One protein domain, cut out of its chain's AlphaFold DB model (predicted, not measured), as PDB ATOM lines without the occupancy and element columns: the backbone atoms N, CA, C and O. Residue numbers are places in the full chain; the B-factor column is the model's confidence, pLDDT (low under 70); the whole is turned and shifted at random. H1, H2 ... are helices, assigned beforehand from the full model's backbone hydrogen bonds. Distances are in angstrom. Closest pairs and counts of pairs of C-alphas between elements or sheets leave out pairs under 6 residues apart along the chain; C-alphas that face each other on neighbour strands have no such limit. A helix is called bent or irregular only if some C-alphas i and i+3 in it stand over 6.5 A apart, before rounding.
ATOM      1  N   THR A 284     201.638 225.047 253.288       91.12
ATOM      2  CA  THR A 284     201.499 226.461 252.942       91.12
ATOM      3  C   THR A 284     201.903 227.369 254.101       91.12
ATOM      4  O   THR A 284     201.748 227.020 255.272       91.12
ATOM      5  N   GLU A 285     202.380 228.569 253.771       92.25
ATOM      6  CA  GLU A 285     202.773 229.567 254.771       92.25
ATOM      7  C   GLU A 285     201.580 230.000 255.634       92.25
ATOM      8  O   GLU A 285     201.691 230.105 256.849       92.25
ATOM      9  N   THR A 286     200.401 230.174 255.028       92.81
ATOM     10  CA  THR A 286     199.180 230.568 255.746       92.81
ATOM     11  C   THR A 286     198.791 229.543 256.813       92.81
ATOM     12  O   THR A 286     198.493 229.921 257.947       92.81
ATOM     13  N   SER A 287     198.826 228.249 256.480       93.62
ATOM     14  CA  SER A 287     198.536 227.180 257.442       93.62
ATOM     15  C   SER A 287     199.607 227.076 258.526       93.62
ATOM     16  O   SER A 287     199.270 226.806 259.678       93.62
ATOM     17  N   ALA A 288     200.880 227.307 258.185       94.69
ATOM     18  CA  ALA A 288     201.980 227.307 259.149       94.69
ATOM     19  C   ALA A 288     201.841 228.456 260.162       94.69
ATOM     20  O   ALA A 288     201.972 228.233 261.366       94.69
ATOM     21  N   VAL A 289     201.478 229.658 259.700       95.31
ATOM     22  CA  VAL A 289     201.169 230.803 260.574       95.31
ATOM     23  C   VAL A 289     199.986 230.480 261.490       95.31
ATOM     24  O   VAL A 289     200.076 230.688 262.698       95.31
ATOM     25  N   TYR A 290     198.907 229.899 260.960       94.94
ATOM     26  CA  TYR A 290     197.741 229.542 261.776       94.94
ATOM     27  C   TYR A 290     198.060 228.460 262.825       94.94
ATOM     28  O   TYR A 290     197.597 228.521 263.967       94.94
ATOM     29  N   LEU A 291     198.896 227.479 262.466       95.94
ATOM     30  CA  LEU A 291     199.395 226.468 263.400       95.94
ATOM     31  C   LEU A 291     200.276 227.099 264.492       95.94
ATOM     32  O   LEU A 291     200.171 226.726 265.663       95.94
ATOM     33  N   GLN A 292     201.099 228.084 264.129       96.56
ATOM     34  CA  GLN A 292     201.921 228.837 265.071       96.56
ATOM     35  C   GLN A 292     201.079 229.677 266.043       96.56
ATOM     36  O   GLN A 292     201.378 229.705 267.241       96.56
ATOM     37  N   GLU A 293     200.013 230.322 265.566       96.31
ATOM     38  CA  GLU A 293     199.058 231.060 266.405       96.31
ATOM     39  C   GLU A 293     198.365 230.136 267.415       96.31
ATOM     40  O   GLU A 293     198.270 230.469 268.602       96.31
ATOM     41  N   PHE A 294     197.928 228.954 266.965       97.31
ATOM     42  CA  PHE A 294     197.360 227.928 267.839       97.31
ATOM     43  C   PHE A 294     198.358 227.509 268.926       97.31
ATOM     44  O   PHE A 294     198.034 227.580 270.112       97.31
ATOM     45  N   TYR A 295     199.575 227.121 268.537       97.31
ATOM     46  CA  TYR A 295     200.619 226.700 269.473       97.31
ATOM     47  C   TYR A 295     200.935 227.783 270.508       97.31
ATOM     48  O   TYR A 295     200.979 227.500 271.704       97.31
ATOM     49  N   SER A 296     201.110 229.025 270.052       96.88
ATOM     50  CA  SER A 296     201.438 230.159 270.920       96.88
ATOM     51  C   SER A 296     200.308 230.437 271.913       96.88
ATOM     52  O   SER A 296     200.568 230.663 273.090       96.88
ATOM     53  N   SER A 297     199.052 230.337 271.464       97.44
ATOM     54  CA  SER A 297     197.876 230.508 272.326       97.44
ATOM     55  C   SER A 297     197.766 229.409 273.382       97.44
ATOM     56  O   SER A 297     197.454 229.695 274.536       97.44
ATOM     57  N   VAL A 298     198.026 228.152 273.005       96.88
ATOM     58  CA  VAL A 298     198.024 227.022 273.946       96.88
ATOM     59  C   VAL A 298     199.141 227.176 274.974       96.88
ATOM     60  O   VAL A 298     198.877 227.045 276.167       96.88
ATOM     61  N   ARG A 299     200.364 227.500 274.535       94.81
ATOM     62  CA  ARG A 299     201.506 227.735 275.430       94.81
ATOM     63  C   ARG A 299     201.231 228.861 276.411       94.81
ATOM     64  O   ARG A 299     201.397 228.648 277.601       94.81
ATOM     65  N   GLN A 300     200.721 229.991 275.926       94.94
ATOM     66  CA  GLN A 300     200.364 231.113 276.785       94.94
ATOM     67  C   GLN A 300     199.371 230.699 277.878       94.94
ATOM     68  O   GLN A 300     199.606 230.988 279.041       94.94
ATOM     69  N   ILE A 301     198.296 229.983 277.528       95.81
ATOM     70  CA  ILE A 301     197.326 229.513 278.531       95.81
ATOM     71  C   ILE A 301     198.009 228.594 279.549       95.81
ATOM     72  O   ILE A 301     197.827 228.777 280.745       95.81
ATOM     73  N   ILE A 302     198.802 227.622 279.087       94.06
ATOM     74  CA  ILE A 302     199.468 226.648 279.963       94.06
ATOM     75  C   ILE A 302     200.510 227.314 280.877       94.06
ATOM     76  O   ILE A 302     200.660 226.897 282.025       94.06
ATOM     77  N   ASP A 303     201.235 228.321 280.390       90.56
ATOM     78  CA  ASP A 303     202.232 229.085 281.154       90.56
ATOM     79  C   ASP A 303     201.581 230.051 282.152       90.56
ATOM     80  O   ASP A 303     202.053 230.173 283.281       90.56
ATOM     81  N   ASP A 304     200.438 230.643 281.804       91.50
ATOM     82  CA  ASP A 304     199.695 231.539 282.695       91.50
ATOM     83  C   ASP A 304     198.998 230.795 283.856       91.50
ATOM     84  O   ASP A 304     198.614 231.428 284.844       91.50
ATOM     85  N   LEU A 305     198.830 229.466 283.785       88.69
ATOM     86  CA  LEU A 305     198.127 228.679 284.813       88.69
ATOM     87  C   LEU A 305     198.803 228.697 286.190       88.69
ATOM     88  O   LEU A 305     198.113 228.504 287.191       88.69
ATOM     89  N   ASP A 306     200.109 228.960 286.279       80.31
ATOM     90  CA  ASP A 306     200.790 229.047 287.580       80.31
ATOM     91  C   ASP A 306     200.269 230.241 288.412       80.31
ATOM     92  O   ASP A 306     200.204 230.161 289.640       80.31
ATOM     93  N   THR A 307     199.774 231.297 287.751       88.50
ATOM     94  CA  THR A 307     199.192 232.489 288.407       88.50
ATOM     95  C   THR A 307     197.844 232.222 289.080       88.50
ATOM     96  O   THR A 307     197.380 233.016 289.897       88.50
ATOM     97  N   VAL A 308     197.197 231.089 288.781       91.19
ATOM     98  CA  VAL A 308     195.917 230.707 289.402       91.19
ATOM     99  C   VAL A 308     196.066 230.534 290.917       91.19
ATOM    100  O   VAL A 308     195.111 230.767 291.659       91.19
ATOM    101  N   ARG A 309     197.265 230.168 291.391       87.19
ATOM    102  CA  ARG A 309     197.563 230.022 292.824       87.19
ATOM    103  C   ARG A 309     197.383 231.322 293.606       87.19
ATOM    104  O   ARG A 309     196.978 231.261 294.765       87.19
ATOM    105  N   ASP A 310     197.602 232.463 292.955       90.44
ATOM    106  CA  ASP A 310     197.506 233.797 293.556       90.44
ATOM    107  C   ASP A 310     196.050 234.287 293.690       90.44
ATOM    108  O   ASP A 310     195.788 235.362 294.228       90.44
ATOM    109  N   ILE A 311     195.073 233.517 293.194       93.50
ATOM    110  CA  ILE A 311     193.654 233.856 293.302       93.50
ATOM    111  C   ILE A 311     193.126 233.372 294.659       93.50
ATOM    112  O   ILE A 311     192.899 232.180 294.865       93.50
ATOM    113  N   ASP A 312     192.893 234.294 295.593       90.06
ATOM    114  CA  ASP A 312     192.341 233.971 296.922       90.06
ATOM    115  C   ASP A 312     190.878 233.504 296.860       90.06
ATOM    116  O   ASP A 312     190.464 232.575 297.551       90.06
ATOM    117  N   ASP A 313     190.093 234.147 296.000       93.06
ATOM    118  CA  ASP A 313     188.663 233.903 295.825       93.06
ATOM    119  C   ASP A 313     188.418 232.580 295.080       93.06
ATOM    120  O   ASP A 313     188.718 232.453 293.889       93.06
ATOM    121  N   ILE A 314     187.865 231.587 295.783       94.00
ATOM    122  CA  ILE A 314     187.660 230.235 295.250       94.00
ATOM    123  C   ILE A 314     186.743 230.209 294.023       94.00
ATOM    124  O   ILE A 314     186.996 229.448 293.090       94.00
ATOM    125  N   GLU A 315     185.710 231.049 293.962       93.81
ATOM    126  CA  GLU A 315     184.787 231.052 292.823       93.81
ATOM    127  C   GLU A 315     185.482 231.569 291.565       93.81
ATOM    128  O   GLU A 315     185.356 230.964 290.496       93.81
ATOM    129  N   LYS A 316     186.306 232.613 291.717       96.06
ATOM    130  CA  LYS A 316     187.146 233.135 290.629       96.06
ATOM    131  C   LYS A 316     188.224 232.147 290.211       96.06
ATOM    132  O   LYS A 316     188.508 232.043 289.020       96.06
ATOM    133  N   LEU A 317     188.815 231.420 291.160       96.50
ATOM    134  CA  LEU A 317     189.801 230.381 290.872       96.50
ATOM    135  C   LEU A 317     189.167 229.266 290.033       96.50
ATOM    136  O   LEU A 317     189.678 228.941 288.959       96.50
ATOM    137  N   MET A 318     188.028 228.724 290.478       96.44
ATOM    138  CA  MET A 318     187.301 227.684 289.744       96.44
ATOM    139  C   MET A 318     186.872 228.174 288.362       96.44
ATOM    140  O   MET A 318     187.037 227.467 287.371       96.44
ATOM    141  N   GLU A 319     186.351 229.399 288.274       96.19
ATOM    142  CA  GLU A 319     185.967 230.003 287.002       96.19
ATOM    143  C   GLU A 319     187.155 230.160 286.052       96.19
ATOM    144  O   GLU A 319     187.039 229.784 284.885       96.19
ATOM    145  N   ARG A 320     188.299 230.655 286.537       96.25
ATOM    146  CA  ARG A 320     189.500 230.830 285.717       96.25
ATOM    147  C   ARG A 320     189.982 229.502 285.138       96.25
ATOM    148  O   ARG A 320     190.156 229.410 283.926       96.25
ATOM    149  N   VAL A 321     190.136 228.480 285.978       97.12
ATOM    150  CA  VAL A 321     190.608 227.154 285.543       97.12
ATOM    151  C   VAL A 321     189.619 226.507 284.572       97.12
ATOM    152  O   VAL A 321     190.039 226.007 283.529       97.12
ATOM    153  N   SER A 322     188.311 226.550 284.855       95.88
ATOM    154  CA  SER A 322     187.288 226.063 283.916       95.88
ATOM    155  C   SER A 322     187.375 226.779 282.569       95.88
ATOM    156  O   SER A 322     187.405 226.123 281.527       95.88
ATOM    157  N   ASN A 323     187.455 228.111 282.572       95.88
ATOM    158  CA  ASN A 323     187.529 228.901 281.346       95.88
ATOM    159  C   ASN A 323     188.781 228.565 280.529       95.88
ATOM    160  O   ASN A 323     188.679 228.423 279.311       95.88
ATOM    161  N   ASP A 324     189.935 228.387 281.173       96.56
ATOM    162  CA  ASP A 324     191.176 228.019 280.488       96.56
ATOM    163  C   ASP A 324     191.088 226.613 279.862       96.56
ATOM    164  O   ASP A 324     191.462 226.438 278.700       96.56
ATOM    165  N   VAL A 325     190.490 225.635 280.555       97.12
ATOM    166  CA  VAL A 325     190.230 224.288 280.005       97.12
ATOM    167  C   VAL A 325     189.325 224.345 278.772       97.12
ATOM    168  O   VAL A 325     189.666 223.794 277.718       97.12
ATOM    169  N   PHE A 326     188.178 225.022 278.866       95.44
ATOM    170  CA  PHE A 326     187.257 225.132 277.731       95.44
ATOM    171  C   PHE A 326     187.863 225.948 276.583       95.44
ATOM    172  O   PHE A 326     187.673 225.601 275.418       95.44
ATOM    173  N   ARG A 327     188.691 226.956 276.880       96.88
ATOM    174  CA  ARG A 327     189.424 227.721 275.866       96.88
ATOM    175  C   ARG A 327     190.446 226.862 275.118       96.88
ATOM    176  O   ARG A 327     190.551 226.998 273.900       96.88
ATOM    177  N   LEU A 328     191.164 225.961 275.795       97.62
ATOM    178  CA  LEU A 328     192.068 225.003 275.139       97.62
ATOM    179  C   LEU A 328     191.309 224.080 274.172       97.62
ATOM    180  O   LEU A 328     191.743 223.889 273.031       97.62
ATOM    181  N   ARG A 329     190.150 223.557 274.591       96.31
ATOM    182  CA  ARG A 329     189.258 222.770 273.721       96.31
ATOM    183  C   ARG A 329     188.805 223.586 272.505       96.31
ATOM    184  O   ARG A 329     188.896 223.095 271.378       96.31
ATOM    185  N   ASP A 330     188.352 224.817 272.719       97.06
ATOM    186  CA  ASP A 330     187.864 225.700 271.658       97.06
ATOM    187  C   ASP A 330     188.958 226.042 270.643       97.06
ATOM    188  O   ASP A 330     188.702 226.046 269.438       97.06
ATOM    189  N   LEU A 331     190.192 226.289 271.096       97.69
ATOM    190  CA  LEU A 331     191.339 226.508 270.208       97.69
ATOM    191  C   LEU A 331     191.586 225.295 269.306       97.69
ATOM    192  O   LEU A 331     191.760 225.456 268.097       97.69
ATOM    193  N   ALA A 332     191.536 224.083 269.862       95.75
ATOM    194  CA  ALA A 332     191.733 222.855 269.093       95.75
ATOM    195  C   ALA A 332     190.606 222.622 268.070       95.75
ATOM    196  O   ALA A 332     190.859 222.183 266.943       95.75
ATOM    197  N   GLN A 333     189.361 222.958 268.424       94.38
ATOM    198  CA  GLN A 333     188.220 222.897 267.506       94.38
ATOM    199  C   GLN A 333     188.304 223.954 266.397       94.38
ATOM    200  O   GLN A 333     187.984 223.660 265.244       94.38
ATOM    201  N   ARG A 334     188.766 225.169 266.716       95.38
ATOM    202  CA  ARG A 334     189.007 226.232 265.727       95.38
ATOM    203  C   ARG A 334     190.110 225.847 264.746       95.38
ATOM    204  O   ARG A 334     189.916 226.041 263.547       95.38
ATOM    205  N   LEU A 335     191.195 225.240 265.237       95.69
ATOM    206  CA  LEU A 335     192.253 224.660 264.406       95.69
ATOM    207  C   LEU A 335     191.668 223.667 263.402       95.69
ATOM    208  O   LEU A 335     191.806 223.847 262.194       95.69
ATOM    209  N   LEU A 336     190.920 222.679 263.893       94.06
ATOM    210  CA  LEU A 336     190.285 221.680 263.037       94.06
ATOM    211  C   LEU A 336     189.349 222.309 261.998       94.06
ATOM    212  O   LEU A 336     189.399 221.957 260.821       94.06
ATOM    213  N   MET A 337     188.514 223.261 262.415       94.12
ATOM    214  CA  MET A 337     187.580 223.934 261.513       94.12
ATOM    215  C   MET A 337     188.312 224.696 260.404       94.12
ATOM    216  O   MET A 337     187.903 224.626 259.243       94.12
ATOM    217  N   TYR A 338     189.403 225.391 260.734       93.62
ATOM    218  CA  TYR A 338     190.236 226.076 259.749       93.62
ATOM    219  C   TYR A 338     190.792 225.095 258.709       93.62
ATOM    220  O   TYR A 338     190.580 225.300 257.511       93.62
ATOM    221  N   PHE A 339     191.413 223.995 259.146       91.75
ATOM    222  CA  PHE A 339     191.994 223.016 258.221       91.75
ATOM    223  C   PHE A 339     190.938 222.336 257.340       91.75
ATOM    224  O   PHE A 339     191.179 222.131 256.151       91.75
ATOM    225  N   LEU A 340     189.743 222.056 257.865       89.19
ATOM    226  CA  LEU A 340     188.676 221.412 257.092       89.19
ATOM    227  C   LEU A 340     187.987 222.335 256.080       89.19
ATOM    228  O   LEU A 340     187.536 221.850 255.042       89.19
ATOM    229  N   THR A 341     187.864 223.631 256.379       89.38
ATOM    230  CA  THR A 341     186.972 224.530 255.617       89.38
ATOM    231  C   THR A 341     187.671 225.671 254.891       89.38
ATOM    232  O   THR A 341     187.112 226.191 253.928       89.38
ATOM    233  N   LYS A 342     188.860 226.081 255.346       86.62
ATOM    234  CA  LYS A 342     189.545 227.290 254.860       86.62
ATOM    235  C   LYS A 342     190.962 227.046 254.360       86.62
ATOM    236  O   LYS A 342     191.446 227.861 253.587       86.62
ATOM    237  N   SER A 343     191.634 225.991 254.821       90.00
ATOM    238  CA  SER A 343     193.007 225.713 254.395       90.00
ATOM    239  C   SER A 343     193.066 225.175 252.964       90.00
ATOM    240  O   SER A 343     192.217 224.382 252.552       90.00
ATOM    241  N   ASP A 344     194.128 225.527 252.244       89.94
ATOM    242  CA  ASP A 344     194.440 224.981 250.915       89.94
ATOM    243  C   ASP A 344     195.225 223.655 250.990       89.94
ATOM    244  O   ASP A 344     195.724 223.149 249.986       89.94
ATOM    245  N   GLU A 345     195.346 223.075 252.187       90.12
ATOM    246  CA  GLU A 345     196.082 221.833 252.406       90.12
ATOM    247  C   GLU A 345     195.366 220.631 251.791       90.12
ATOM    248  O   GLU A 345     194.133 220.571 251.734       90.12
ATOM    249  N   ASN A 346     196.141 219.632 251.372       90.06
ATOM    250  CA  ASN A 346     195.584 218.394 250.837       90.06
ATOM    251  C   ASN A 346     194.916 217.531 251.933       90.06
ATOM    252  O   ASN A 346     195.052 217.767 253.135       90.06
ATOM    253  N   GLU A 347     194.199 216.489 251.508       86.94
ATOM    254  CA  GLU A 347     193.440 215.612 252.408       86.94
ATOM    255  C   GLU A 347     194.309 214.920 253.473       86.94
ATOM    256  O   GLU A 347     193.858 214.744 254.604       86.94
ATOM    257  N   THR A 348     195.566 214.589 253.161       86.81
ATOM    258  CA  THR A 348     196.498 213.963 254.110       86.81
ATOM    259  C   THR A 348     196.775 214.881 255.299       86.81
ATOM    260  O   THR A 348     196.575 214.472 256.441       86.81
ATOM    261  N   TYR A 349     197.148 216.136 255.052       88.69
ATOM    262  CA  TYR A 349     197.423 217.115 256.112       88.69
ATOM    263  C   TYR A 349     196.169 217.473 256.920       88.69
ATOM    264  O   TYR A 349     196.220 217.593 258.146       88.69
ATOM    265  N   ARG A 350     195.004 217.556 256.262       88.50
ATOM    266  CA  ARG A 350     193.715 217.741 256.954       88.50
ATOM    267  C   ARG A 350     193.373 216.553 257.858       88.50
ATOM    268  O   ARG A 350     192.871 216.746 258.967       88.50
ATOM    269  N   SER A 351     193.656 215.329 257.408       87.00
ATOM    270  CA  SER A 351     193.477 214.111 258.205       87.00
ATOM    271  C   SER A 351     194.407 214.090 259.420       87.00
ATOM    272  O   SER A 351     193.953 213.769 260.519       87.00
ATOM    273  N   GLU A 352     195.668 214.495 259.265       89.88
ATOM    274  CA  GLU A 352     196.612 214.618 260.385       89.88
ATOM    275  C   GLU A 352     196.186 215.700 261.387       89.88
ATOM    276  O   GLU A 352     196.213 215.457 262.595       89.88
ATOM    277  N   CYS A 353     195.672 216.844 260.918       92.31
ATOM    278  CA  CYS A 353     195.051 217.845 261.792       92.31
ATOM    279  C   CYS A 353     193.875 217.260 262.590       92.31
ATOM    280  O   CYS A 353     193.777 217.471 263.798       92.31
ATOM    281  N   SER A 354     192.999 216.488 261.943       89.88
ATOM    282  CA  SER A 354     191.882 215.807 262.610       89.88
ATOM    283  C   SER A 354     192.358 214.799 263.657       89.88
ATOM    284  O   SER A 354     191.835 214.771 264.776       89.88
ATOM    285  N   ALA A 355     193.378 214.002 263.332       89.19
ATOM    286  CA  ALA A 355     193.961 213.026 264.246       89.19
ATOM    287  C   ALA A 355     194.594 213.697 265.475       89.19
ATOM    288  O   ALA A 355     194.348 213.262 266.603       89.19
ATOM    289  N   PHE A 356     195.352 214.774 265.271       93.75
ATOM    290  CA  PHE A 356     195.917 215.571 266.354       93.75
ATOM    291  C   PHE A 356     194.841 216.210 267.218       93.75
ATOM    292  O   PHE A 356     194.876 216.017 268.424       93.75
ATOM    293  N   THR A 357     193.865 216.924 266.643       93.75
ATOM    294  CA  THR A 357     192.835 217.614 267.435       93.75
ATOM    295  C   THR A 357     192.068 216.627 268.311       93.75
ATOM    296  O   THR A 357     191.835 216.903 269.488       93.75
ATOM    297  N   ARG A 358     191.718 215.446 267.779       89.00
ATOM    298  CA  ARG A 358     191.085 214.383 268.576       89.00
ATOM    299  C   ARG A 358     191.991 213.916 269.710       89.00
ATOM    300  O   ARG A 358     191.514 213.765 270.830       89.00
ATOM    301  N   ARG A 359     193.281 213.700 269.432       89.88
ATOM    302  CA  ARG A 359     194.241 213.246 270.445       89.88
ATOM    303  C   ARG A 359     194.485 214.306 271.513       89.88
ATOM    304  O   ARG A 359     194.426 213.977 272.685       89.88
ATOM    305  N   PHE A 360     194.668 215.559 271.117       93.81
ATOM    306  CA  PHE A 360     194.836 216.707 271.999       93.81
ATOM    307  C   PHE A 360     193.641 216.871 272.946       93.81
ATOM    308  O   PHE A 360     193.832 216.971 274.154       93.81
ATOM    309  N   ILE A 361     192.407 216.829 272.421       92.06
ATOM    310  CA  ILE A 361     191.192 216.918 273.247       92.06
ATOM    311  C   ILE A 361     191.068 215.698 274.168       92.06
ATOM    312  O   ILE A 361     190.736 215.861 275.335       92.06
ATOM    313  N   ALA A 362     191.367 214.489 273.683       89.69
ATOM    314  CA  ALA A 362     191.350 213.292 274.524       89.69
ATOM    315  C   ALA A 362     192.373 213.383 275.671       89.69
ATOM    316  O   ALA A 362     192.029 213.095 276.814       89.69
ATOM    317  N   THR A 363     193.599 213.834 275.389       92.12
ATOM    318  CA  THR A 363     194.629 214.073 276.406       92.12
ATOM    319  C   THR A 363     194.164 215.120 277.415       92.12
ATOM    320  O   THR A 363     194.250 214.873 278.613       92.12
ATOM    321  N   LEU A 364     193.606 216.247 276.957       94.62
ATOM    322  CA  LEU A 364     193.037 217.283 277.826       94.62
ATOM    323  C   LEU A 364     191.957 216.713 278.762       94.62
ATOM    324  O   LEU A 364     192.025 216.926 279.971       94.62
ATOM    325  N   THR A 365     191.003 215.948 278.225       93.50
ATOM    326  CA  THR A 365     189.945 215.300 279.018       93.50
ATOM    327  C   THR A 365     190.521 214.355 280.066       93.50
ATOM    328  O   THR A 365     190.128 214.421 281.227       93.50
ATOM    329  N   VAL A 366     191.486 213.513 279.690       92.75
ATOM    330  CA  VAL A 366     192.107 212.567 280.623       92.75
ATOM    331  C   VAL A 366     192.892 213.285 281.723       92.75
ATOM    332  O   VAL A 366     192.848 212.859 282.875       92.75
ATOM    333  N   LEU A 367     193.584 214.384 281.410       94.50
ATOM    334  CA  LEU A 367     194.305 215.180 282.409       94.50
ATOM    335  C   LEU A 367     193.366 215.760 283.470       94.50
ATOM    336  O   LEU A 367     193.688 215.708 284.661       94.50
ATOM    337  N   VAL A 368     192.211 216.274 283.042       96.06
ATOM    338  CA  VAL A 368     191.162 216.788 283.933       96.06
ATOM    339  C   VAL A 368     190.544 215.651 284.746       96.06
ATOM    340  O   VAL A 368     190.486 215.743 285.972       96.06
ATOM    341  N   HIS A 369     190.156 214.554 284.089       94.94
ATOM    342  CA  HIS A 369     189.575 213.379 284.743       94.94
ATOM    343  C   HIS A 369     190.497 212.810 285.818       94.94
ATOM    344  O   HIS A 369     190.071 212.613 286.950       94.94
ATOM    345  N   ASN A 370     191.777 212.603 285.502       95.00
ATOM    346  CA  ASN A 370     192.756 212.077 286.452       95.00
ATOM    347  C   ASN A 370     192.913 212.993 287.674       95.00
ATOM    348  O   ASN A 370     193.015 212.497 288.794       95.00
ATOM    349  N   ALA A 371     192.901 214.316 287.479       95.62
ATOM    350  CA  ALA A 371     192.975 215.268 288.583       95.62
ATOM    351  C   ALA A 371     191.728 215.215 289.477       95.62
ATOM    352  O   ALA A 371     191.868 215.118 290.695       95.62
ATOM    353  N   ILE A 372     190.521 215.206 288.897       95.88
ATOM    354  CA  ILE A 372     189.258 215.086 289.649       95.88
ATOM    355  C   ILE A 372     189.191 213.742 290.377       95.88
ATOM    356  O   ILE A 372     188.850 213.683 291.559       95.88
ATOM    357  N   SER A 373     189.541 212.664 289.683       94.50
ATOM    358  CA  SER A 373     189.605 211.300 290.194       94.50
ATOM    359  C   SER A 373     190.467 211.211 291.452       94.50
ATOM    360  O   SER A 373     189.985 210.781 292.497       94.50
ATOM    361  N   VAL A 374     191.706 211.699 291.391       94.12
ATOM    362  CA  VAL A 374     192.636 211.669 292.527       94.12
ATOM    363  C   VAL A 374     192.209 212.639 293.638       94.12
ATOM    364  O   VAL A 374     192.227 212.275 294.814       94.12
ATOM    365  N   ALA A 375     191.767 213.853 293.295       93.81
ATOM    366  CA  ALA A 375     191.317 214.843 294.281       93.81
ATOM    367  C   ALA A 375     190.096 214.364 295.087       93.81
ATOM    368  O   ALA A 375     189.989 214.645 296.277       93.81
ATOM    369  N   SER A 376     189.195 213.618 294.445       92.62
ATOM    370  CA  SER A 376     187.948 213.121 295.041       92.62
ATOM    371  C   SER A 376     188.053 211.731 295.675       92.62
ATOM    372  O   SER A 376     187.019 211.154 296.021       92.62
ATOM    373  N   ALA A 377     189.261 211.162 295.792       91.00
ATOM    374  CA  ALA A 377     189.463 209.775 296.227       91.00
ATOM    375  C   ALA A 377     188.605 208.786 295.412       91.00
ATOM    376  O   ALA A 377     187.848 207.968 295.943       91.00
ATOM    377  N   TYR A 378     188.669 208.919 294.086       91.25
ATOM    378  CA  TYR A 378     187.867 208.176 293.116       91.25
ATOM    379  C   TYR A 378     186.353 208.355 293.329       91.25
ATOM    380  O   TYR A 378     185.579 207.412 293.162       91.25
ATOM    381  N   GLY A 379     185.925 209.561 293.707       88.88
ATOM    382  CA  GLY A 379     184.526 209.918 293.949       88.88
ATOM    383  C   GLY A 379     183.992 209.587 295.346       88.88
ATOM    384  O   GLY A 379     182.799 209.791 295.571       88.88
ATOM    385  N   LYS A 380     184.823 209.085 296.273       88.19
ATOM    386  CA  LYS A 380     184.415 208.731 297.649       88.19
ATOM    387  C   LYS A 380     184.365 209.932 298.594       88.19
ATOM    388  O   LYS A 380     183.435 210.037 299.386       88.19
ATOM    389  N   ASP A 381     185.319 210.853 298.476       87.06
ATOM    390  CA  ASP A 381     185.529 211.928 299.458       87.06
ATOM    391  C   ASP A 381     184.940 213.268 298.995       87.06
ATOM    392  O   ASP A 381     185.481 214.341 299.255       87.06
ATOM    393  N   VAL A 382     183.808 213.222 298.284       90.12
ATOM    394  CA  VAL A 382     183.171 214.420 297.725       90.12
ATOM    395  C   VAL A 382     182.225 215.073 298.749       90.12
ATOM    396  O   VAL A 382     181.222 214.459 299.136       90.12
ATOM    397  N   PRO A 383     182.457 216.340 299.152       88.19
ATOM    398  CA  PRO A 383     181.645 217.025 300.154       88.19
ATOM    399  C   PRO A 383     180.142 217.019 299.850       88.19
ATOM    400  O   PRO A 383     179.702 217.310 298.740       88.19
ATOM    401  N   GLY A 384     179.333 216.713 300.867       82.25
ATOM    402  CA  GLY A 384     177.871 216.727 300.758       82.25
ATOM    403  C   GLY A 384     177.276 215.591 299.919       82.25
ATOM    404  O   GLY A 384     176.070 215.593 299.661       82.25
ATOM    405  N   THR A 385     178.080 214.609 299.506       81.44
ATOM    406  CA  THR A 385     177.630 213.436 298.746       81.44
ATOM    407  C   THR A 385     178.237 212.157 299.324       81.44
ATOM    408  O   THR A 385     179.269 212.209 299.979       81.44
ATOM    409  N   LYS A 386     177.583 211.003 299.131       81.31
ATOM    410  CA  LYS A 386     178.160 209.705 299.541       81.31
ATOM    411  C   LYS A 386     179.148 209.154 298.514       81.31
ATOM    412  O   LYS A 386     180.079 208.457 298.887       81.31
ATOM    413  N   PHE A 387     178.869 209.386 297.236       86.81
ATOM    414  CA  PHE A 387     179.672 208.918 296.120       86.81
ATOM    415  C   PHE A 387     179.299 209.704 294.861       86.81
ATOM    416  O   PHE A 387     178.119 210.013 294.660       86.81
ATOM    417  N   VAL A 388     180.281 209.980 294.008       88.19
ATOM    418  CA  VAL A 388     180.083 210.568 292.677       88.19
ATOM    419  C   VAL A 388     180.675 209.633 291.632       88.19
ATOM    420  O   VAL A 388     181.845 209.277 291.715       88.19
ATOM    421  N   GLN A 389     179.878 209.243 290.638       89.12
ATOM    422  CA  GLN A 389     180.397 208.617 289.425       89.12
ATOM    423  C   GLN A 389     180.865 209.720 288.472       89.12
ATOM    424  O   GLN A 389     180.109 210.650 288.212       89.12
ATOM    425  N   LEU A 390     182.086 209.592 287.961       87.19
ATOM    426  CA  LEU A 390     182.662 210.489 286.965       87.19
ATOM    427  C   LEU A 390     182.266 210.030 285.560       87.19
ATOM    428  O   LEU A 390     182.193 208.823 285.296       87.19
ATOM    429  N   GLU A 391     182.017 210.980 284.663       84.94
ATOM    430  CA  GLU A 391     181.676 210.694 283.265       84.94
ATOM    431  C   GLU A 391     182.909 210.661 282.349       84.94
ATOM    432  O   GLU A 391     182.803 210.249 281.192       84.94
ATOM    433  N   CYS A 392     184.084 211.039 282.869       85.06
ATOM    434  CA  CYS A 392     185.324 211.187 282.104       85.06
ATOM    435  C   CYS A 392     185.135 212.190 280.956       85.06
ATOM    436  O   CYS A 392     185.446 211.944 279.785       85.06
ATOM    437  N   CYS A 393     184.583 213.351 281.307       86.31
ATOM    438  CA  CYS A 393     184.329 214.442 280.380       86.31
ATOM    439  C   CYS A 393     184.675 215.791 281.027       86.31
ATOM    440  O   CYS A 393     184.833 215.910 282.238       86.31
ATOM    441  N   LEU A 394     184.803 216.842 280.214       88.25
ATOM    442  CA  LEU A 394     185.092 218.180 280.746       88.25
ATOM    443  C   LEU A 394     183.906 218.769 281.527       88.25
ATOM    444  O   LEU A 394     184.108 219.646 282.363       88.25
ATOM    445  N   ASP A 395     182.690 218.265 281.298       86.69
ATOM    446  CA  ASP A 395     181.484 218.719 281.997       86.69
ATOM    447  C   ASP A 395     181.449 218.250 283.462       86.69
ATOM    448  O   ASP A 395     180.768 218.878 284.277       86.69
ATOM    449  N   ASP A 396     182.265 217.255 283.844       86.81
ATOM    450  CA  ASP A 396     182.504 216.910 285.252       86.81
ATOM    451  C   ASP A 396     182.978 218.156 286.034       86.81
ATOM    452  O   ASP A 396     182.532 218.397 287.155       86.81
ATOM    453  N   MET A 397     183.800 219.032 285.434       92.69
ATOM    454  CA  MET A 397     184.216 220.287 286.081       92.69
ATOM    455  C   MET A 397     183.033 221.215 286.360       92.69
ATOM    456  O   MET A 397     182.954 221.812 287.435       92.69
ATOM    457  N   THR A 398     182.114 221.334 285.400       89.56
ATOM    458  CA  THR A 398     180.893 222.136 285.541       89.56
ATOM    459  C   THR A 398     180.011 221.559 286.644       89.56
ATOM    460  O   THR A 398     179.525 222.302 287.496       89.56
ATOM    461  N   TYR A 399     179.884 220.231 286.713       91.38
ATOM    462  CA  TYR A 399     179.176 219.557 287.798       91.38
ATOM    463  C   TYR A 399     179.783 219.880 289.174       91.38
ATOM    464  O   TYR A 399     179.055 220.283 290.089       91.38
ATOM    465  N   PHE A 400     181.106 219.774 289.334       93.12
ATOM    466  CA  PHE A 400     181.767 220.100 290.603       93.12
ATOM    467  C   PHE A 400     181.632 221.586 290.972       93.12
ATOM    468  O   PHE A 400     181.305 221.889 292.123       93.12
ATOM    469  N   LYS A 401     181.814 222.498 290.009       92.12
ATOM    470  CA  LYS A 401     181.727 223.955 290.213       92.12
ATOM    471  C   LYS A 401     180.308 224.431 290.531       92.12
ATOM    472  O   LYS A 401     180.117 225.231 291.439       92.12
ATOM    473  N   GLU A 402     179.311 223.986 289.775       89.31
ATOM    474  CA  GLU A 402     177.954 224.539 289.866       89.31
ATOM    475  C   GLU A 402     177.067 223.737 290.818       89.31
ATOM    476  O   GLU A 402     176.288 224.307 291.582       89.31
ATOM    477  N   THR A 403     177.190 222.407 290.803       89.00
ATOM    478  CA  THR A 403     176.300 221.529 291.573       89.00
ATOM    479  C   THR A 403     176.894 221.158 292.924       89.00
ATOM    480  O   THR A 403     176.229 221.323 293.948       89.00
ATOM    481  N   VAL A 404     178.121 220.629 292.959       91.25
ATOM    482  CA  VAL A 404     178.701 220.121 294.214       91.25
ATOM    483  C   VAL A 404     179.097 221.278 295.125       91.25
ATOM    484  O   VAL A 404     178.650 221.316 296.270       91.25
ATOM    485  N   TYR A 405     179.853 222.257 294.621       92.31
ATOM    486  CA  TYR A 405     180.241 223.433 295.405       92.31
ATOM    487  C   TYR A 405     179.018 224.199 295.920       92.31
ATOM    488  O   TYR A 405     178.940 224.469 297.118       92.31
ATOM    489  N   GLY A 406     178.004 224.428 295.076       88.56
ATOM    490  CA  GLY A 406     176.761 225.100 295.473       88.56
ATOM    491  C   GLY A 406     176.052 224.451 296.671       88.56
ATOM    492  O   GLY A 406     175.519 225.152 297.526       88.56
ATOM    493  N   ARG A 407     176.110 223.117 296.810       88.94
ATOM    494  CA  ARG A 407     175.540 222.388 297.967       88.94
ATOM    495  C   ARG A 407     176.312 222.593 299.268       88.94
ATOM    496  O   ARG A 407     175.779 222.319 300.340       88.94
ATOM    497  N   THR A 408     177.567 223.021 299.184       89.44
ATOM    498  CA  THR A 408     178.419 223.252 300.359       89.44
ATOM    499  C   THR A 408     178.295 224.665 300.924       89.44
ATOM    500  O   THR A 408     178.798 224.919 302.024       89.44
ATOM    501  N   ILE A 409     177.627 225.568 300.199       88.69
ATOM    502  CA  ILE A 409     177.384 226.953 300.606       88.69
ATOM    503  C   ILE A 409     176.328 226.972 301.716       88.69
ATOM    504  O   ILE A 409     175.211 226.481 301.550       88.69
ATOM    505  N   GLY A 410     176.699 227.516 302.875       83.50
ATOM    506  CA  GLY A 410     175.784 227.700 303.999       83.50
ATOM    507  C   GLY A 410     174.839 228.890 303.815       83.50
ATOM    508  O   GLY A 410     174.985 229.696 302.902       83.50
ATOM    509  N   GLU A 411     173.901 229.062 304.748       83.56
ATOM    510  CA  GLU A 411     172.955 230.197 304.760       83.56
ATOM    511  C   GLU A 411     173.645 231.571 304.832       83.56
ATOM    512  O   GLU A 411     173.081 232.581 304.424       83.56
ATOM    513  N   ASN A 412     174.883 231.608 305.330       84.94
ATOM    514  CA  ASN A 412     175.731 232.797 305.369       84.94
ATOM    515  C   ASN A 412     176.447 233.091 304.036       84.94
ATOM    516  O   ASN A 412     177.251 234.019 303.987       84.94
ATOM    517  N   GLY A 413     176.203 232.301 302.985       82.56
ATOM    518  CA  GLY A 413     176.806 232.478 301.663       82.56
ATOM    519  C   GLY A 413     178.254 231.994 301.547       82.56
ATOM    520  O   GLY A 413     178.894 232.276 300.542       82.56
ATOM    521  N   VAL A 414     178.782 231.268 302.540       85.56
ATOM    522  CA  VAL A 414     180.168 230.768 302.536       85.56
ATOM    523  C   VAL A 414     180.184 229.243 302.470       85.56
ATOM    524  O   VAL A 414     179.448 228.570 303.199       85.56
ATOM    525  N   SER A 415     181.038 228.686 301.610       88.94
ATOM    526  CA  SER A 415     181.263 227.241 301.539       88.94
ATOM    527  C   SER A 415     182.047 226.733 302.751       88.94
ATOM    528  O   SER A 415     183.090 227.276 303.110       88.94
ATOM    529  N   LYS A 416     181.585 225.628 303.347       88.12
ATOM    530  CA  LYS A 416     182.321 224.906 304.408       88.12
ATOM    531  C   LYS A 416     183.452 224.021 303.878       88.12
ATOM    532  O   LYS A 416     184.149 223.391 304.668       88.12
ATOM    533  N   SER A 417     183.597 223.926 302.561       92.62
ATOM    534  CA  SER A 417     184.527 223.011 301.896       92.62
ATOM    535  C   SER A 417     185.356 223.722 300.828       92.62
ATOM    536  O   SER A 417     185.832 223.077 299.904       92.62
ATOM    537  N   ALA A 418     185.534 225.042 300.943       90.94
ATOM    538  CA  ALA A 418     186.268 225.848 299.968       90.94
ATOM    539  C   ALA A 418     187.677 225.293 299.682       90.94
ATOM    540  O   ALA A 418     188.056 225.192 298.518       90.94
ATOM    541  N   ASP A 419     188.401 224.842 300.712       91.62
ATOM    542  CA  ASP A 419     189.751 224.280 300.567       91.62
ATOM    543  C   ASP A 419     189.781 223.003 299.714       91.62
ATOM    544  O   ASP A 419     190.692 222.826 298.910       91.62
ATOM    545  N   TYR A 420     188.752 222.152 299.812       93.69
ATOM    546  CA  TYR A 420     188.628 220.949 298.980       93.69
ATOM    547  C   TYR A 420     188.537 221.308 297.491       93.69
ATOM    548  O   TYR A 420     189.235 220.734 296.655       93.69
ATOM    549  N   PHE A 421     187.697 222.290 297.147       95.38
ATOM    550  CA  PHE A 421     187.565 222.734 295.758       95.38
ATOM    551  C   PHE A 421     188.801 223.503 295.294       95.38
ATOM    552  O   PHE A 421     189.206 223.353 294.144       95.38
ATOM    553  N   ARG A 422     189.441 224.272 296.185       94.62
ATOM    554  CA  ARG A 422     190.712 224.941 295.885       94.62
ATOM    555  C   ARG A 422     191.754 223.911 295.475       94.62
ATOM    556  O   ARG A 422     192.335 224.025 294.400       94.62
ATOM    557  N   GLU A 423     191.938 222.885 296.296       93.75
ATOM    558  CA  GLU A 423     192.890 221.812 296.035       93.75
ATOM    559  C   GLU A 423     192.579 221.094 294.716       93.75
ATOM    560  O   GLU A 423     193.462 220.963 293.870       93.75
ATOM    561  N   MET A 424     191.318 220.702 294.491       95.75
ATOM    562  CA  MET A 424     190.892 220.032 293.257       95.75
ATOM    563  C   MET A 424     191.201 220.858 292.004       95.75
ATOM    564  O   MET A 424     191.764 220.333 291.043       95.75
ATOM    565  N   PHE A 425     190.854 222.144 291.989       96.44
ATOM    566  CA  PHE A 425     191.063 222.981 290.806       96.44
ATOM    567  C   PHE A 425     192.533 223.371 290.607       96.44
ATOM    568  O   PHE A 425     192.970 223.502 289.463       96.44
ATOM    569  N   LEU A 426     193.328 223.460 291.678       95.25
ATOM    570  CA  LEU A 426     194.784 223.583 291.574       95.25
ATOM    571  C   LEU A 426     195.435 222.299 291.038       95.25
ATOM    572  O   LEU A 426     196.339 222.378 290.208       95.25
ATOM    573  N   LEU A 427     194.951 221.120 291.442       95.19
ATOM    574  CA  LEU A 427     195.357 219.830 290.867       95.19
ATOM    575  C   LEU A 427     195.031 219.760 289.371       95.19
ATOM    576  O   LEU A 427     195.876 219.321 288.590       95.19
ATOM    577  N   ILE A 428     193.847 220.228 288.954       96.38
ATOM    578  CA  ILE A 428     193.480 220.325 287.532       96.38
ATOM    579  C   ILE A 428     194.454 221.254 286.804       96.38
ATOM    580  O   ILE A 428     195.074 220.824 285.834       96.38
ATOM    581  N   ALA A 429     194.649 222.483 287.293       94.81
ATOM    582  CA  ALA A 429     195.574 223.445 286.691       94.81
ATOM    583  C   ALA A 429     196.991 222.863 286.550       94.81
ATOM    584  O   ALA A 429     197.605 222.961 285.486       94.81
ATOM    585  N   ARG A 430     197.487 222.171 287.584       92.19
ATOM    586  CA  ARG A 430     198.802 221.525 287.541       92.19
ATOM    587  C   ARG A 430     198.850 220.355 286.560       92.19
ATOM    588  O   ARG A 430     199.852 220.180 285.874       92.19
ATOM    589  N   SER A 431     197.774 219.578 286.456       94.00
ATOM    590  CA  SER A 431     197.656 218.481 285.489       94.00
ATOM    591  C   SER A 431     197.745 218.986 284.044       94.00
ATOM    592  O   SER A 431     198.392 218.351 283.214       94.00
ATOM    593  N   LEU A 432     197.201 220.170 283.743       94.00
ATOM    594  CA  LEU A 432     197.265 220.769 282.403       94.00
ATOM    595  C   LEU A 432     198.691 221.104 281.940       94.00
ATOM    596  O   LEU A 432     198.938 221.089 280.737       94.00
ATOM    597  N   ARG A 433     199.652 221.321 282.854       90.56
ATOM    598  CA  ARG A 433     201.080 221.492 282.498       90.56
ATOM    599  C   ARG A 433     201.648 220.275 281.764       90.56
ATOM    600  O   ARG A 433     202.579 220.414 280.976       90.56
ATOM    601  N   LYS A 434     201.053 219.098 281.978       92.31
ATOM    602  CA  LYS A 434     201.432 217.836 281.329       92.31
ATOM    603  C   LYS A 434     200.936 217.730 279.882       92.31
ATOM    604  O   LYS A 434     201.278 216.777 279.182       92.31
ATOM    605  N   LEU A 435     200.135 218.689 279.403       93.00
ATOM    606  CA  LEU A 435     199.743 218.793 277.997       93.00
ATOM    607  C   LEU A 435     200.898 219.385 277.178       93.00
ATOM    608  O   LEU A 435     200.932 220.579 276.880       93.00
TER     609      LEU A 435
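What this domain is: This is residues 284 to 435 of the 521 residues of an uncharacterized protein of Salmonella enterica subsp. enterica serovar Chester (UniProt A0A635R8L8). Three long helices, H3, H2 and H1, run side by side with alternating direction, H2 making the corner of an L between the other two, and the shorter H5 packs between all three near the end where H1 and H3 finish and H2 starts. H4, also short, lies at that same end, outside H2 and away from H1, and the loop of residues 376 to 394 folds back beside it; together the five helices form an elongated bundle. The printed part has 152 residues, with five named helices, H1 to H5 in order along the chain, and no named strand, so its class is all helix. It is only just compact, close to loose, with a radius of gyration of the C-alphas of 17.8 A and spans of 58 by 30 by 23 A.

How they stand to each other: H3, residues 347 to 375, touches H2, residues 314 to 341, at a shallow tilt of 16 degrees, opposite ways; the closest C-alphas, those of Thr 357 and Ala 332, are 5.6 A apart. H2 is the hub, touching four other helices. It touches H1, residues 285 to 310, opposite ways at a shallow tilt of 8 degrees, with C-alphas 317 and 308 closest at 6.3 A. H1 and H2 form a helical hairpin, as do H2 and H3, while H1 and H3 are apart. H5, residues 418 to 432, touches H3 along residues 364 to 375 alone, the closest C-alphas, of Ile 428 and Ala 371, being 5.2 A apart. It touches H2 at residues 314 to 321 of H2 alone, with Phe 425 and Met 318 closest at 6.1 A between C-alphas. It touches H1 at residues 302 to 309 of H1 alone, with Ala 429 and Leu 305 closest at 6.1 A between C-alphas. H4, residues 395 to 408, only just touches H2, with 3 pairs of C-alphas within 8 A, the closest being Lys 401 and Met 318 at 6.7 A. H4 and H5 are close but not clearly touching. Every O i to N i+4 pair is within hydrogen-bond range in H2, H3 and H5; the counts are 17 of 22 in H1 and 6 of 10 in H4.

Where its parts are: H3 spans 41.9 A from C-alpha 347 at (193.440, 215.612, 252.408) to C-alpha 375. H2 spans 40.0 A, and H1 39.4 A from C-alpha 285 at (202.773, 229.567, 254.771). H1 is only just irregular: C-alphas 303 and 306 are 6.6 A apart. H4 spans 19.2 A; H5 spans 21.3 A and ends with C-alpha 432 at (197.265, 220.769, 282.403).

The domain as a whole: The two C-alphas farthest apart, of Asn 346 and Asn 412, are 59.8 A from each other. The printed part has no cut. The link from H3 to H4 is long, with 19 residues. No printed residue has a pLDDT under 70.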